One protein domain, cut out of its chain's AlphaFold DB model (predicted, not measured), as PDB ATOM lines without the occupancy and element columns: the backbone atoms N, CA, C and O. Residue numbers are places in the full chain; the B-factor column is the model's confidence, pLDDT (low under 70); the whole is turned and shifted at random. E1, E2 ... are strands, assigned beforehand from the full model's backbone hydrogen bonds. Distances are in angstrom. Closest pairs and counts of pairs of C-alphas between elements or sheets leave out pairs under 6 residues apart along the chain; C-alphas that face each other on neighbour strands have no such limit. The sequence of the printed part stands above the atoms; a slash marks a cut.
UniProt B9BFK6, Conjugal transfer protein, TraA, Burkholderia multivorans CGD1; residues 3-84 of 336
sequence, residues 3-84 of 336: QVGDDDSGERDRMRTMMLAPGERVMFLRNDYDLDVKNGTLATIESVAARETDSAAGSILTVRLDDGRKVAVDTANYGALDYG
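What this domain is: This is residues 3 to 84 of the 336 residues of the protein "Conjugal transfer protein, TraA" of Burkholderia multivorans CGD1 (UniProt B9BFK6). A strongly twisted sheet of five strands, partly rolled but not closed into a barrel, bends along its long strand E4, and the small two-stranded hairpin E1 and E2 sits beyond the edge strand E7. The 82 printed residues hold seven named strands, E1 to E7 in order along the chain, and no named helix; the class is all strand, with 37 of the 82 residues in named elements. The larger sheet has the order E6, E5, E4, E3, E7 and the smaller E1, E2, both antiparallel throughout. The whole is compact and rounded, with a radius of gyration of the C-alphas of 12.1 A and spans of 32 by 32 by 23 A.

How they stand to each other: E1, residues 3 to 6, and E2, residues 14 to 18, form an antiparallel hairpin at 130 degrees, with N 4 and O 16 2.9 A apart, within hydrogen-bond range. E3, residues 25 to 28, is apart from E2. E3 forms a hairpin with E4, residues 42 to 50, in which N 26 and O 43 are 2.9 A apart; the C-alphas that face each other run from 42 and 27 to 44 and 25. E4 bends by 67 degrees at residue 46. E5, residues 59 to 65, is antiparallel to E4 at 153 degrees, with N 44 and O 64 at 2.9 A and N 60 and O 49 at 2.8 A; E4 and E5 are a hairpin. E6, residues 70 to 74, makes a hairpin with E5, also at 153 degrees, with N 73 and O 61 at 2.8 A. E3, E4, E5 and E6 form a meander, each strand the antiparallel neighbour of the one before. E7, residues 81 to 83, is antiparallel to E3 at 146 degrees, with N 27 and O 82 at 2.8 A. The edge strands E6 and E7 are apart. The closest C-alphas of E1 and E7, those of Val 4 and Leu 81, are 6.3 A apart.

Where its parts are: E1 begins at C-alpha 3, (36.150, 18.753, 26.453). E2 is 12.6 A long from first to last C-alpha, E4 22.2 A, E5 18.0 A and E6 13.3 A. E4 begins at C-alpha 42, (35.602, 0.476, 29.925), and E7 ends at C-alpha 83, (29.989, 7.269, 27.398).

The domain as a whole: The C-alphas of Ser 55 and Asp 67, the two farthest apart, are 34.5 A from each other. The printed part has no cut. The link from E3 to E4, residues 29 to 41, is long, and the link from E5 to E6 is tight. The mean pLDDT of the printed part is 80.1; residues 3 to 15 and 52 to 58 are under 70.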
ATOM      1  N   GLN A   3      35.981  18.802  27.902       60.25
ATOM      2  CA  GLN A   3      36.150  18.753  26.453       60.25
ATOM      3  C   GLN A   3      36.869  17.467  26.063       60.25
ATOM      4  O   GLN A   3      37.893  17.113  26.639       60.25
ATOM      5  N   VAL A   4      36.301  16.757  25.098       63.88
ATOM      6  CA  VAL A   4      36.763  15.448  24.654       63.88
ATOM      7  C   VAL A   4      36.696  15.440  23.126       63.88
ATOM      8  O   VAL A   4      35.759  15.969  22.537       63.88
ATOM      9  N   GLY A   5      37.707  14.908  22.461       57.00
ATOM     10  CA  GLY A   5      37.732  14.672  21.025       57.00
ATOM     11  C   GLY A   5      36.707  13.622  20.600       57.00
ATOM     12  O   GLY A   5      36.502  12.606  21.267       57.00
ATOM     13  N   ASP A   6      36.052  13.895  19.478       51.84
ATOM     14  CA  ASP A   6      35.125  12.992  18.807       51.84
ATOM     15  C   ASP A   6      35.885  12.138  17.779       51.84
ATOM     16  O   ASP A   6      36.446  12.664  16.818       51.84
ATOM     17  N   ASP A   7      35.922  10.821  17.991       52.91
ATOM     18  CA  ASP A   7      36.607   9.866  17.102       52.91
ATOM     19  C   ASP A   7      35.614   9.072  16.221       52.91
ATOM     20  O   ASP A   7      36.021   8.275  15.375       52.91
ATOM     21  N   ASP A   8      34.298   9.286  16.382       49.50
ATOM     22  CA  ASP A   8      33.257   8.475  15.722       49.50
ATOM     23  C   ASP A   8      32.871   9.007  14.323       49.50
ATOM     24  O   ASP A   8      32.226   8.322  13.525       49.50
ATOM     25  N   SER A   9      33.307  10.220  13.960       42.88
ATOM     26  CA  SER A   9      32.847  10.908  12.743       42.88
ATOM     27  C   SER A   9      33.778  10.807  11.524       42.88
ATOM     28  O   SER A   9      33.354  11.128  10.406       42.88
ATOM     29  N   GLY A  10      35.020  10.330  11.672       42.31
ATOM     30  CA  GLY A  10      36.019  10.285  10.589       42.31
ATOM     31  C   GLY A  10      36.525  11.663  10.124       42.31
ATOM     32  O   GLY A  10      37.459  11.732   9.321       42.31
ATOM     33  N   GLU A  11      35.955  12.748  10.651       40.69
ATOM     34  CA  GLU A  11      36.562  14.070  10.682       40.69
ATOM     35  C   GLU A  11      37.443  14.129  11.922       40.69
ATOM     36  O   GLU A  11      36.969  14.192  13.051       40.69
ATOM     37  N   ARG A  12      38.754  14.053  11.701       43.28
ATOM     38  CA  ARG A  12      39.722  14.282  12.768       43.28
ATOM     39  C   ARG A  12      39.528  15.732  13.203       43.28
ATOM     40  O   ARG A  12      39.693  16.601  12.351       43.28
ATOM     41  N   ASP A  13      39.207  15.940  14.481       50.03
ATOM     42  CA  ASP A  13      39.275  17.223  15.209       50.03
ATOM     43  C   ASP A  13      37.952  17.965  15.517       50.03
ATOM     44  O   ASP A  13      37.938  19.186  15.660       50.03
ATOM     45  N   ARG A  14      36.818  17.264  15.695       56.34
ATOM     46  CA  ARG A  14      35.659  17.866  16.388       56.34
ATOM     47  C   ARG A  14      35.818  17.719  17.901       56.34
ATOM     48  O   ARG A  14      35.848  16.611  18.431       56.34
ATOM     49  N   MET A  15      35.903  18.845  18.604       63.34
ATOM     50  CA  MET A  15      35.904  18.887  20.067       63.34
ATOM     51  C   MET A  15      34.451  18.872  20.550       63.34
ATOM     52  O   MET A  15      33.688  19.795  20.262       63.34
ATOM     53  N   ARG A  16      34.045  17.812  21.252       75.75
ATOM     54  CA  ARG A  16      32.719  17.706  21.871       75.75
ATOM     55  C   ARG A  16      32.807  17.990  23.361       75.75
ATOM     56  O   ARG A  16      33.825  17.759  24.011       75.75
ATOM     57  N   THR A  17      31.720  18.498  23.918       80.69
ATOM     58  CA  THR A  17      31.628  18.774  25.346       80.69
ATOM     59  C   THR A  17      30.798  17.703  26.033       80.69
ATOM     60  O   THR A  17      29.648  17.479  25.669       80.69
ATOM     61  N   MET A  18      31.382  17.049  27.035       84.38
ATOM     62  CA  MET A  18      30.748  15.991  27.815       84.38
ATOM     63  C   MET A  18      30.504  16.446  29.255       84.38
ATOM     64  O   MET A  18      31.324  17.141  29.872       84.38
ATOM     65  N   MET A  19      29.362  16.048  29.811       89.00
ATOM     66  CA  MET A  19      29.038  16.249  31.221       89.00
ATOM     67  C   MET A  19      29.346  14.959  31.975       89.00
ATOM     68  O   MET A  19      28.606  13.986  31.890       89.00
ATOM     69  N   LEU A  20      30.481  14.944  32.666       89.75
ATOM     70  CA  LEU A  20      30.949  13.790  33.425       89.75
ATOM     71  C   LEU A  20      30.768  14.043  34.921       89.75
ATOM     72  O   LEU A  20      31.048  15.141  35.403       89.75
ATOM     73  N   ALA A  21      30.331  13.008  35.629       91.88
ATOM     74  CA  ALA A  21      30.126  12.997  37.068       91.88
ATOM     75  C   ALA A  21      30.663  11.685  37.669       91.88
ATOM     76  O   ALA A  21      30.849  10.700  36.947       91.88
ATOM     77  N   PRO A  22      30.925  11.641  38.986       94.44
ATOM     78  CA  PRO A  22      31.163  10.383  39.685       94.44
ATOM     79  C   PRO A  22      30.020   9.385  39.446       94.44
ATOM     80  O   PRO A  22      28.849   9.751  39.493       94.44
ATOM     81  N   GLY A  23      30.365   8.125  39.196       94.06
ATOM     82  CA  GLY A  23      29.438   7.044  38.854       94.06
ATOM     83  C   GLY A  23      29.226   6.840  37.351       94.06
ATOM     84  O   GLY A  23      28.750   5.776  36.956       94.06
ATOM     85  N   GLU A  24      29.624   7.797  36.508       94.88
ATOM     86  CA  GLU A  24      29.419   7.695  35.063       94.88
ATOM     87  C   GLU A  24      30.236   6.562  34.435       94.88
ATOM     88  O   GLU A  24      31.407   6.341  34.768       94.88
ATOM     89  N   ARG A  25      29.621   5.859  33.478       94.38
ATOM     90  CA  ARG A  25      30.287   4.824  32.688       94.38
ATOM     91  C   ARG A  25      30.938   5.441  31.459       94.38
ATOM     92  O   ARG A  25      30.255   6.067  30.652       94.38
ATOM     93  N   VAL A  26      32.230   5.194  31.265       93.75
ATOM     94  CA  VAL A  26      32.999   5.722  30.131       93.75
ATOM     95  C   VAL A  26      33.779   4.637  29.392       93.75
ATOM     96  O   VAL A  26      34.069   3.572  29.936       93.75
ATOM     97  N   MET A  27      34.115   4.923  28.137       91.69
ATOM     98  CA  MET A  27      34.934   4.098  27.256       91.69
ATOM     99  C   MET A  27      36.121   4.901  26.726       91.69
ATOM    100  O   MET A  27      35.959   6.026  26.257       91.69
ATOM    101  N   PHE A  28      37.302   4.291  26.740       90.81
ATOM    102  CA  PHE A  28      38.510   4.820  26.117       90.81
ATOM    103  C   PHE A  28      38.492   4.543  24.611       90.81
ATOM    104  O   PHE A  28      38.275   3.412  24.178       90.81
ATOM    105  N   LEU A  29      38.730   5.571  23.798       86.94
ATOM    106  CA  LEU A  29      38.688   5.494  22.333       86.94
ATOM    107  C   LEU A  29      40.080   5.383  21.700       86.94
ATOM    108  O   LEU A  29      40.199   4.977  20.545       86.94
ATOM    109  N   ARG A  30      41.146   5.692  22.446       85.44
ATOM    110  CA  ARG A  30      42.534   5.665  21.961       85.44
ATOM    111  C   ARG A  30      43.413   4.793  22.853       85.44
ATOM    112  O   ARG A  30      43.258   4.783  24.067       85.44
ATOM    113  N   ASN A  31      44.371   4.088  22.268       86.25
ATOM    114  CA  ASN A  31      45.381   3.404  23.073       86.25
ATOM    115  C   ASN A  31      46.272   4.434  23.771       86.25
ATOM    116  O   ASN A  31      46.652   5.432  23.156       86.25
ATOM    117  N   ASP A  32      46.632   4.162  25.016       87.06
ATOM    118  CA  ASP A  32      47.605   4.943  25.767       87.06
ATOM    119  C   ASP A  32      48.456   3.987  26.599       87.06
ATOM    120  O   ASP A  32      47.928   3.163  27.348       87.06
ATOM    121  N   TYR A  33      49.768   4.044  26.384       85.38
ATOM    122  CA  TYR A  33      50.714   3.123  27.007       85.38
ATOM    123  C   TYR A  33      51.051   3.525  28.442       85.38
ATOM    124  O   TYR A  33      51.338   2.642  29.245       85.38
ATOM    125  N   ASP A  34      50.977   4.816  28.770       83.31
ATOM    126  CA  ASP A  34      51.288   5.318  30.109       83.31
ATOM    127  C   ASP A  34      50.129   5.023  31.067       83.31
ATOM    128  O   ASP A  34      50.335   4.633  32.215       83.31
ATOM    129  N   LEU A  35      48.897   5.142  30.567       84.50
ATOM    130  CA  LEU A  35      47.685   4.758  31.294       84.50
ATOM    131  C   LEU A  35      47.403   3.244  31.242       84.50
ATOM    132  O   LEU A  35      46.527   2.767  31.964       84.50
ATOM    133  N   ASP A  36      48.108   2.502  30.382       86.75
ATOM    134  CA  ASP A  36      47.883   1.082  30.073       86.75
ATOM    135  C   ASP A  36      46.404   0.759  29.770       86.75
ATOM    136  O   ASP A  36      45.783  -0.176  30.296       86.75
ATOM    137  N   VAL A  37      45.831   1.580  28.887       86.19
ATOM    138  CA  VAL A  37      44.461   1.454  28.378       86.19
ATOM    139  C   VAL A  37      44.469   1.271  26.865       86.19
ATOM    140  O   VAL A  37      45.331   1.769  26.136       86.19
ATOM    141  N   LYS A  38      43.474   0.544  26.364       87.56
ATOM    142  CA  LYS A  38      43.300   0.270  24.937       87.56
ATOM    143  C   LYS A  38      41.973   0.856  24.466       87.56
ATOM    144  O   LYS A  38      41.067   1.109  25.257       87.56
ATOM    145  N   ASN A  39      41.838   1.050  23.159       85.75
ATOM    146  CA  ASN A  39      40.556   1.379  22.548       85.75
ATOM    147  C   ASN A  39      39.531   0.285  22.890       85.75
ATOM    148  O   ASN A  39      39.780  -0.895  22.638       85.75
ATOM    149  N   GLY A  40      38.404   0.689  23.470       84.19
ATOM    150  CA  GLY A  40      37.358  -0.197  23.973       84.19
ATOM    151  C   GLY A  40      37.466  -0.529  25.464       84.19
ATOM    152  O   GLY A  40      36.561  -1.169  25.991       84.19
ATOM    153  N   THR A  41      38.519  -0.096  26.172       88.56
ATOM    154  CA  THR A  41      38.585  -0.247  27.632       88.56
ATOM    155  C   THR A  41      37.432   0.525  28.275       88.56
ATOM    156  O   THR A  41      37.234   1.705  27.986       88.56
ATOM    157  N   LEU A  42      36.677  -0.138  29.153       91.69
ATOM    158  CA  LEU A  42      35.602   0.476  29.925       91.69
ATOM    159  C   LEU A  42      36.057   0.816  31.341       91.69
ATOM    160  O   LEU A  42      36.864   0.103  31.944       91.69
ATOM    161  N   ALA A  43      35.497   1.899  31.869       94.06
ATOM    162  CA  ALA A  43      35.753   2.348  33.222       94.06
ATOM    163  C   ALA A  43      34.549   3.076  33.818       94.06
ATOM    164  O   ALA A  43      33.671   3.562  33.106       94.06
ATOM    165  N   THR A  44      34.529   3.175  35.140       96.62
ATOM    166  CA  THR A  44      33.570   3.988  35.889       96.62
ATOM    167  C   THR A  44      34.303   5.142  36.554       96.62
ATOM    168  O   THR A  44      35.331   4.930  37.195       96.62
ATOM    169  N   ILE A  45      33.787   6.359  36.413       95.69
ATOM    170  CA  ILE A  45      34.363   7.542  37.057       95.69
ATOM    171  C   ILE A  45      34.130   7.450  38.567       95.69
ATOM    172  O   ILE A  45      32.998   7.317  39.016       95.69
ATOM    173  N   GLU A  46      35.191   7.532  39.363       96.12
ATOM    174  CA  GLU A  46      35.112   7.599  40.826       96.12
ATOM    175  C   GLU A  46      35.128   9.048  41.320       96.12
ATOM    176  O   GLU A  46      34.411   9.388  42.258       96.12
ATOM    177  N   SER A  47      35.914   9.921  40.684       93.75
ATOM    178  CA  SER A  47      35.976  11.340  41.035       93.75
ATOM    179  C   SER A  47      36.360  12.214  39.844       93.75
ATOM    180  O   SER A  47      36.975  11.758  38.876       93.75
ATOM    181  N   VAL A  48      35.981  13.489  39.929       91.06
ATOM    182  CA  VAL A  48      36.294  14.527  38.944       91.06
ATOM    183  C   VAL A  48      36.876  15.715  39.698       91.06
ATOM    184  O   VAL A  48      36.193  16.296  40.539       91.06
ATOM    185  N   ALA A  49      38.123  16.072  39.403       87.81
ATOM    186  CA  ALA A  49      38.801  17.231  39.971       87.81
ATOM    187  C   ALA A  49      39.115  18.257  38.875       87.81
ATOM    188  O   ALA A  49      39.478  17.898  37.751       87.81
ATOM    189  N   ALA A  50      38.980  19.543  39.195       80.31
ATOM    190  CA  ALA A  50      39.469  20.605  38.325       80.31
ATOM    191  C   ALA A  50      41.002  20.623  38.350       80.31
ATOM    192  O   ALA A  50      41.616  20.318  39.371       80.31
ATOM    193  N   ARG A  51      41.630  20.976  37.227       70.69
ATOM    194  CA  ARG A  51      43.077  21.191  37.195       70.69
ATOM    195  C   ARG A  51      43.407  22.475  37.969       70.69
ATOM    196  O   ARG A  51      42.852  23.523  37.662       70.69
ATOM    197  N   GLU A  52      44.309  22.396  38.945       61.53
ATOM    198  CA  GLU A  52      44.644  23.518  39.846       61.53
ATOM    199  C   GLU A  52      45.576  24.585  39.233       61.53
ATOM    200  O   GLU A  52      45.902  25.556  39.906       61.53
ATOM    201  N   THR A  53      46.032  24.443  37.982       54.47
ATOM    202  CA  THR A  53      47.059  25.328  37.388       54.47
ATOM    203  C   THR A  53      46.589  26.065  36.134       54.47
ATOM    204  O   THR A  53      45.940  25.490  35.260       54.47
ATOM    205  N   ASP A  54      46.961  27.346  36.079       51.75
ATOM    206  CA  ASP A  54      46.484  28.392  35.176       51.75
ATOM    207  C   ASP A  54      46.498  28.045  33.674       51.75
ATOM    208  O   ASP A  54      47.476  27.544  33.119       51.75
ATOM    209  N   SER A  55      45.443  28.498  32.987       48.94
ATOM    210  CA  SER A  55      45.321  28.729  31.530       48.94
ATOM    211  C   SER A  55      44.842  27.589  30.620       48.94
ATOM    212  O   SER A  55      44.438  27.883  29.496       48.94
ATOM    213  N   ALA A  56      44.825  26.321  31.047       52.00
ATOM    214  CA  ALA A  56      44.344  25.215  30.205       52.00
ATOM    215  C   ALA A  56      43.043  24.606  30.748       52.00
ATOM    216  O   ALA A  56      43.009  24.066  31.853       52.00
ATOM    217  N   ALA A  57      41.966  24.666  29.957       60.69
ATOM    218  CA  ALA A  57      40.709  23.998  30.277       60.69
ATOM    219  C   ALA A  57      40.931  22.474  30.343       60.69
ATOM    220  O   ALA A  57      41.242  21.841  29.337       60.69
ATOM    221  N   GLY A  58      40.786  21.885  31.532       68.00
ATOM    222  CA  GLY A  58      40.979  20.454  31.745       68.00
ATOM    223  C   GLY A  58      40.520  19.996  33.128       68.00
ATOM    224  O   GLY A  58      40.428  20.772  34.079       68.00
ATOM    225  N   SER A  59      40.197  18.714  33.238       83.25
ATOM    226  CA  SER A  59      39.836  18.033  34.487       83.25
ATOM    227  C   SER A  59      40.643  16.748  34.645       83.25
ATOM    228  O   SER A  59      40.925  16.062  33.659       83.25
ATOM    229  N   ILE A  60      40.981  16.410  35.885       89.12
ATOM    230  CA  ILE A  60      41.586  15.131  36.246       89.12
ATOM    231  C   ILE A  60      40.458  14.198  36.681       89.12
ATOM    232  O   ILE A  60      39.732  14.479  37.635       89.12
ATOM    233  N   LEU A  61      40.293  13.092  35.964       92.06
ATOM    234  CA  LEU A  61      39.325  12.049  36.285       92.06
ATOM    235  C   LEU A  61      40.049  10.917  37.002       92.06
ATOM    236  O   LEU A  61      41.032  10.406  36.478       92.06
ATOM    237  N   THR A  62      39.558  10.474  38.155       94.75
ATOM    238  CA  THR A  62      39.949   9.158  38.679       94.75
ATOM    239  C   THR A  62      38.904   8.156  38.239       94.75
ATOM    240  O   THR A  62      37.725   8.317  38.554       94.75
ATOM    241  N   VAL A  63      39.320   7.140  37.490       95.94
ATOM    242  CA  VAL A  63      38.429   6.107  36.964       95.94
ATOM    243  C   VAL A  63      38.858   4.730  37.449       95.94
ATOM    244  O   VAL A  63      40.048   4.452  37.595       95.94
ATOM    245  N   ARG A  64      37.883   3.853  37.676       96.81
ATOM    246  CA  ARG A  64      38.095   2.434  37.953       96.81
ATOM    247  C   ARG A  64      37.799   1.626  36.699       96.81
ATOM    248  O   ARG A  64      36.661   1.625  36.229       96.81
ATOM    249  N   LEU A  65      38.817   0.963  36.167       94.06
ATOM    250  CA  LEU A  65      38.694   0.047  35.038       94.06
ATOM    251  C   LEU A  65      37.960  -1.235  35.460       94.06
ATOM    252  O   LEU A  65      37.925  -1.592  36.639       94.06
ATOM    253  N   ASP A  66      37.421  -1.968  34.486       89.50
ATOM    254  CA  ASP A  66      36.749  -3.255  34.737       89.50
ATOM    255  C   ASP A  66      37.674  -4.361  35.249       89.50
ATOM    256  O   ASP A  66      37.210  -5.307  35.883       89.50
ATOM    257  N   ASP A  67      38.979  -4.241  35.003       87.69
ATOM    258  CA  ASP A  67      39.992  -5.135  35.572       87.69
ATOM    259  C   ASP A  67      40.311  -4.819  37.051       87.69
ATOM    260  O   ASP A  67      41.123  -5.502  37.673       87.69
ATOM    261  N   GLY A  68      39.658  -3.800  37.622       90.75
ATOM    262  CA  GLY A  68      39.790  -3.378  39.013       90.75
ATOM    263  C   GLY A  68      40.848  -2.301  39.256       90.75
ATOM    264  O   GLY A  68      40.891  -1.746  40.358       90.75
ATOM    265  N   ARG A  69      41.680  -1.957  38.264       93.25
ATOM    266  CA  ARG A  69      42.708  -0.919  38.420       93.25
ATOM    267  C   ARG A  69      42.097   0.473  38.489       93.25
ATOM    268  O   ARG A  69      41.069   0.758  37.873       93.25
ATOM    269  N   LYS A  70      42.770   1.365  39.213       94.50
ATOM    270  CA  LYS A  70      42.444   2.792  39.265       94.50
ATOM    271  C   LYS A  70      43.438   3.577  38.424       94.50
ATOM    272  O   LYS A  70      44.641   3.375  38.560       94.50
ATOM    273  N   VAL A  71      42.929   4.463  37.577       92.44
ATOM    274  CA  VAL A  71      43.726   5.264  36.644       92.44
ATOM    275  C   VAL A  71      43.305   6.725  36.751       92.44
ATOM    276  O   VAL A  71      42.112   7.035  36.755       92.44
ATOM    277  N   ALA A  72      44.286   7.620  36.840       90.88
ATOM    278  CA  ALA A  72      44.066   9.058  36.762       90.88
ATOM    279  C   ALA A  72      44.214   9.512  35.304       90.88
ATOM    280  O   ALA A  72      45.254   9.302  34.689       90.88
ATOM    281  N   VAL A  73      43.171  10.124  34.750       89.50
ATOM    282  CA  VAL A  73      43.122  10.588  33.365       89.50
ATOM    283  C   VAL A  73      43.084  12.106  33.355       89.50
ATOM    284  O   VAL A  73      42.115  12.722  33.798       89.50
ATOM    285  N   ASP A  74      44.137  12.709  32.819       87.19
ATOM    286  CA  ASP A  74      44.173  14.137  32.538       87.19
ATOM    287  C   ASP A  74      43.510  14.404  31.187       87.19
ATOM    288  O   ASP A  74      44.070  14.110  30.132       87.19
ATOM    289  N   THR A  75      42.299  14.957  31.213       84.75
ATOM    290  CA  THR A  75      41.491  15.181  30.001       84.75
ATOM    291  C   THR A  75      42.097  16.211  29.049       84.75
ATOM    292  O   THR A  75      41.765  16.198  27.866       84.75
ATOM    293  N   ALA A  76      43.035  17.044  29.520       79.75
ATOM    294  CA  ALA A  76      43.808  17.931  28.653       79.75
ATOM    295  C   ALA A  76      44.787  17.149  27.755       79.75
ATOM    296  O   ALA A  76      45.002  17.517  26.602       79.75
ATOM    297  N   ASN A  77      45.345  16.045  28.263       79.81
ATOM    298  CA  ASN A  77      46.300  15.194  27.540       79.81
ATOM    299  C   ASN A  77      45.613  14.013  26.836       79.81
ATOM    300  O   ASN A  77      46.031  13.557  25.765       79.81
ATOM    301  N   TYR A  78      44.523  13.525  27.424       82.31
ATOM    302  CA  TYR A  78      43.757  12.388  26.946       82.31
ATOM    303  C   TYR A  78      42.284  12.771  26.768       82.31
ATOM    304  O   TYR A  78      41.417  12.504  27.597       82.31
ATOM    305  N   GLY A  79      41.996  13.393  25.628       81.69
ATOM    306  CA  GLY A  79      40.641  13.748  25.220       81.69
ATOM    307  C   GLY A  79      39.936  12.653  24.420       81.69
ATOM    308  O   GLY A  79      39.117  12.991  23.593       81.69
ATOM    309  N   ALA A  80      40.246  11.364  24.556       87.12
ATOM    310  CA  ALA A  80      39.643  10.317  23.717       87.12
ATOM    311  C   ALA A  80      38.710   9.408  24.535       87.12
ATOM    312  O   ALA A  80      38.969   8.216  24.684       87.12
ATOM    313  N   LEU A  81      37.645   9.985  25.096       88.38
ATOM    314  CA  LEU A  81      36.651   9.295  25.926       88.38
ATOM    315  C   LEU A  81      35.245   9.394  25.316       88.38
ATOM    316  O   LEU A  81      34.919  10.367  24.640       88.38
ATOM    317  N   ASP A  82      34.399   8.405  25.576       89.81
ATOM    318  CA  ASP A  82      32.950   8.458  25.328       89.81
ATOM    319  C   ASP A  82      32.176   7.873  26.508       89.81
ATOM    320  O   ASP A  82      32.764   7.238  27.382       89.81
ATOM    321  N   TYR A  83      30.857   8.032  26.517       91.50
ATOM    322  CA  TYR A  83      29.989   7.269  27.398       91.50
ATOM    323  C   TYR A  83      30.038   5.779  27.038       91.50
ATOM    324  O   TYR A  83      29.962   5.382  25.878       91.50
ATOM    325  N   GLY A  84      30.145   4.938  28.064       90.44
ATOM    326  CA  GLY A  84      30.269   3.484  27.946       90.44
ATOM    327  C   GLY A  84      28.983   2.718  28.265       90.44
ATOM    328  O   GLY A  84      29.058   1.532  28.571       90.44
TER     329      GLY A  84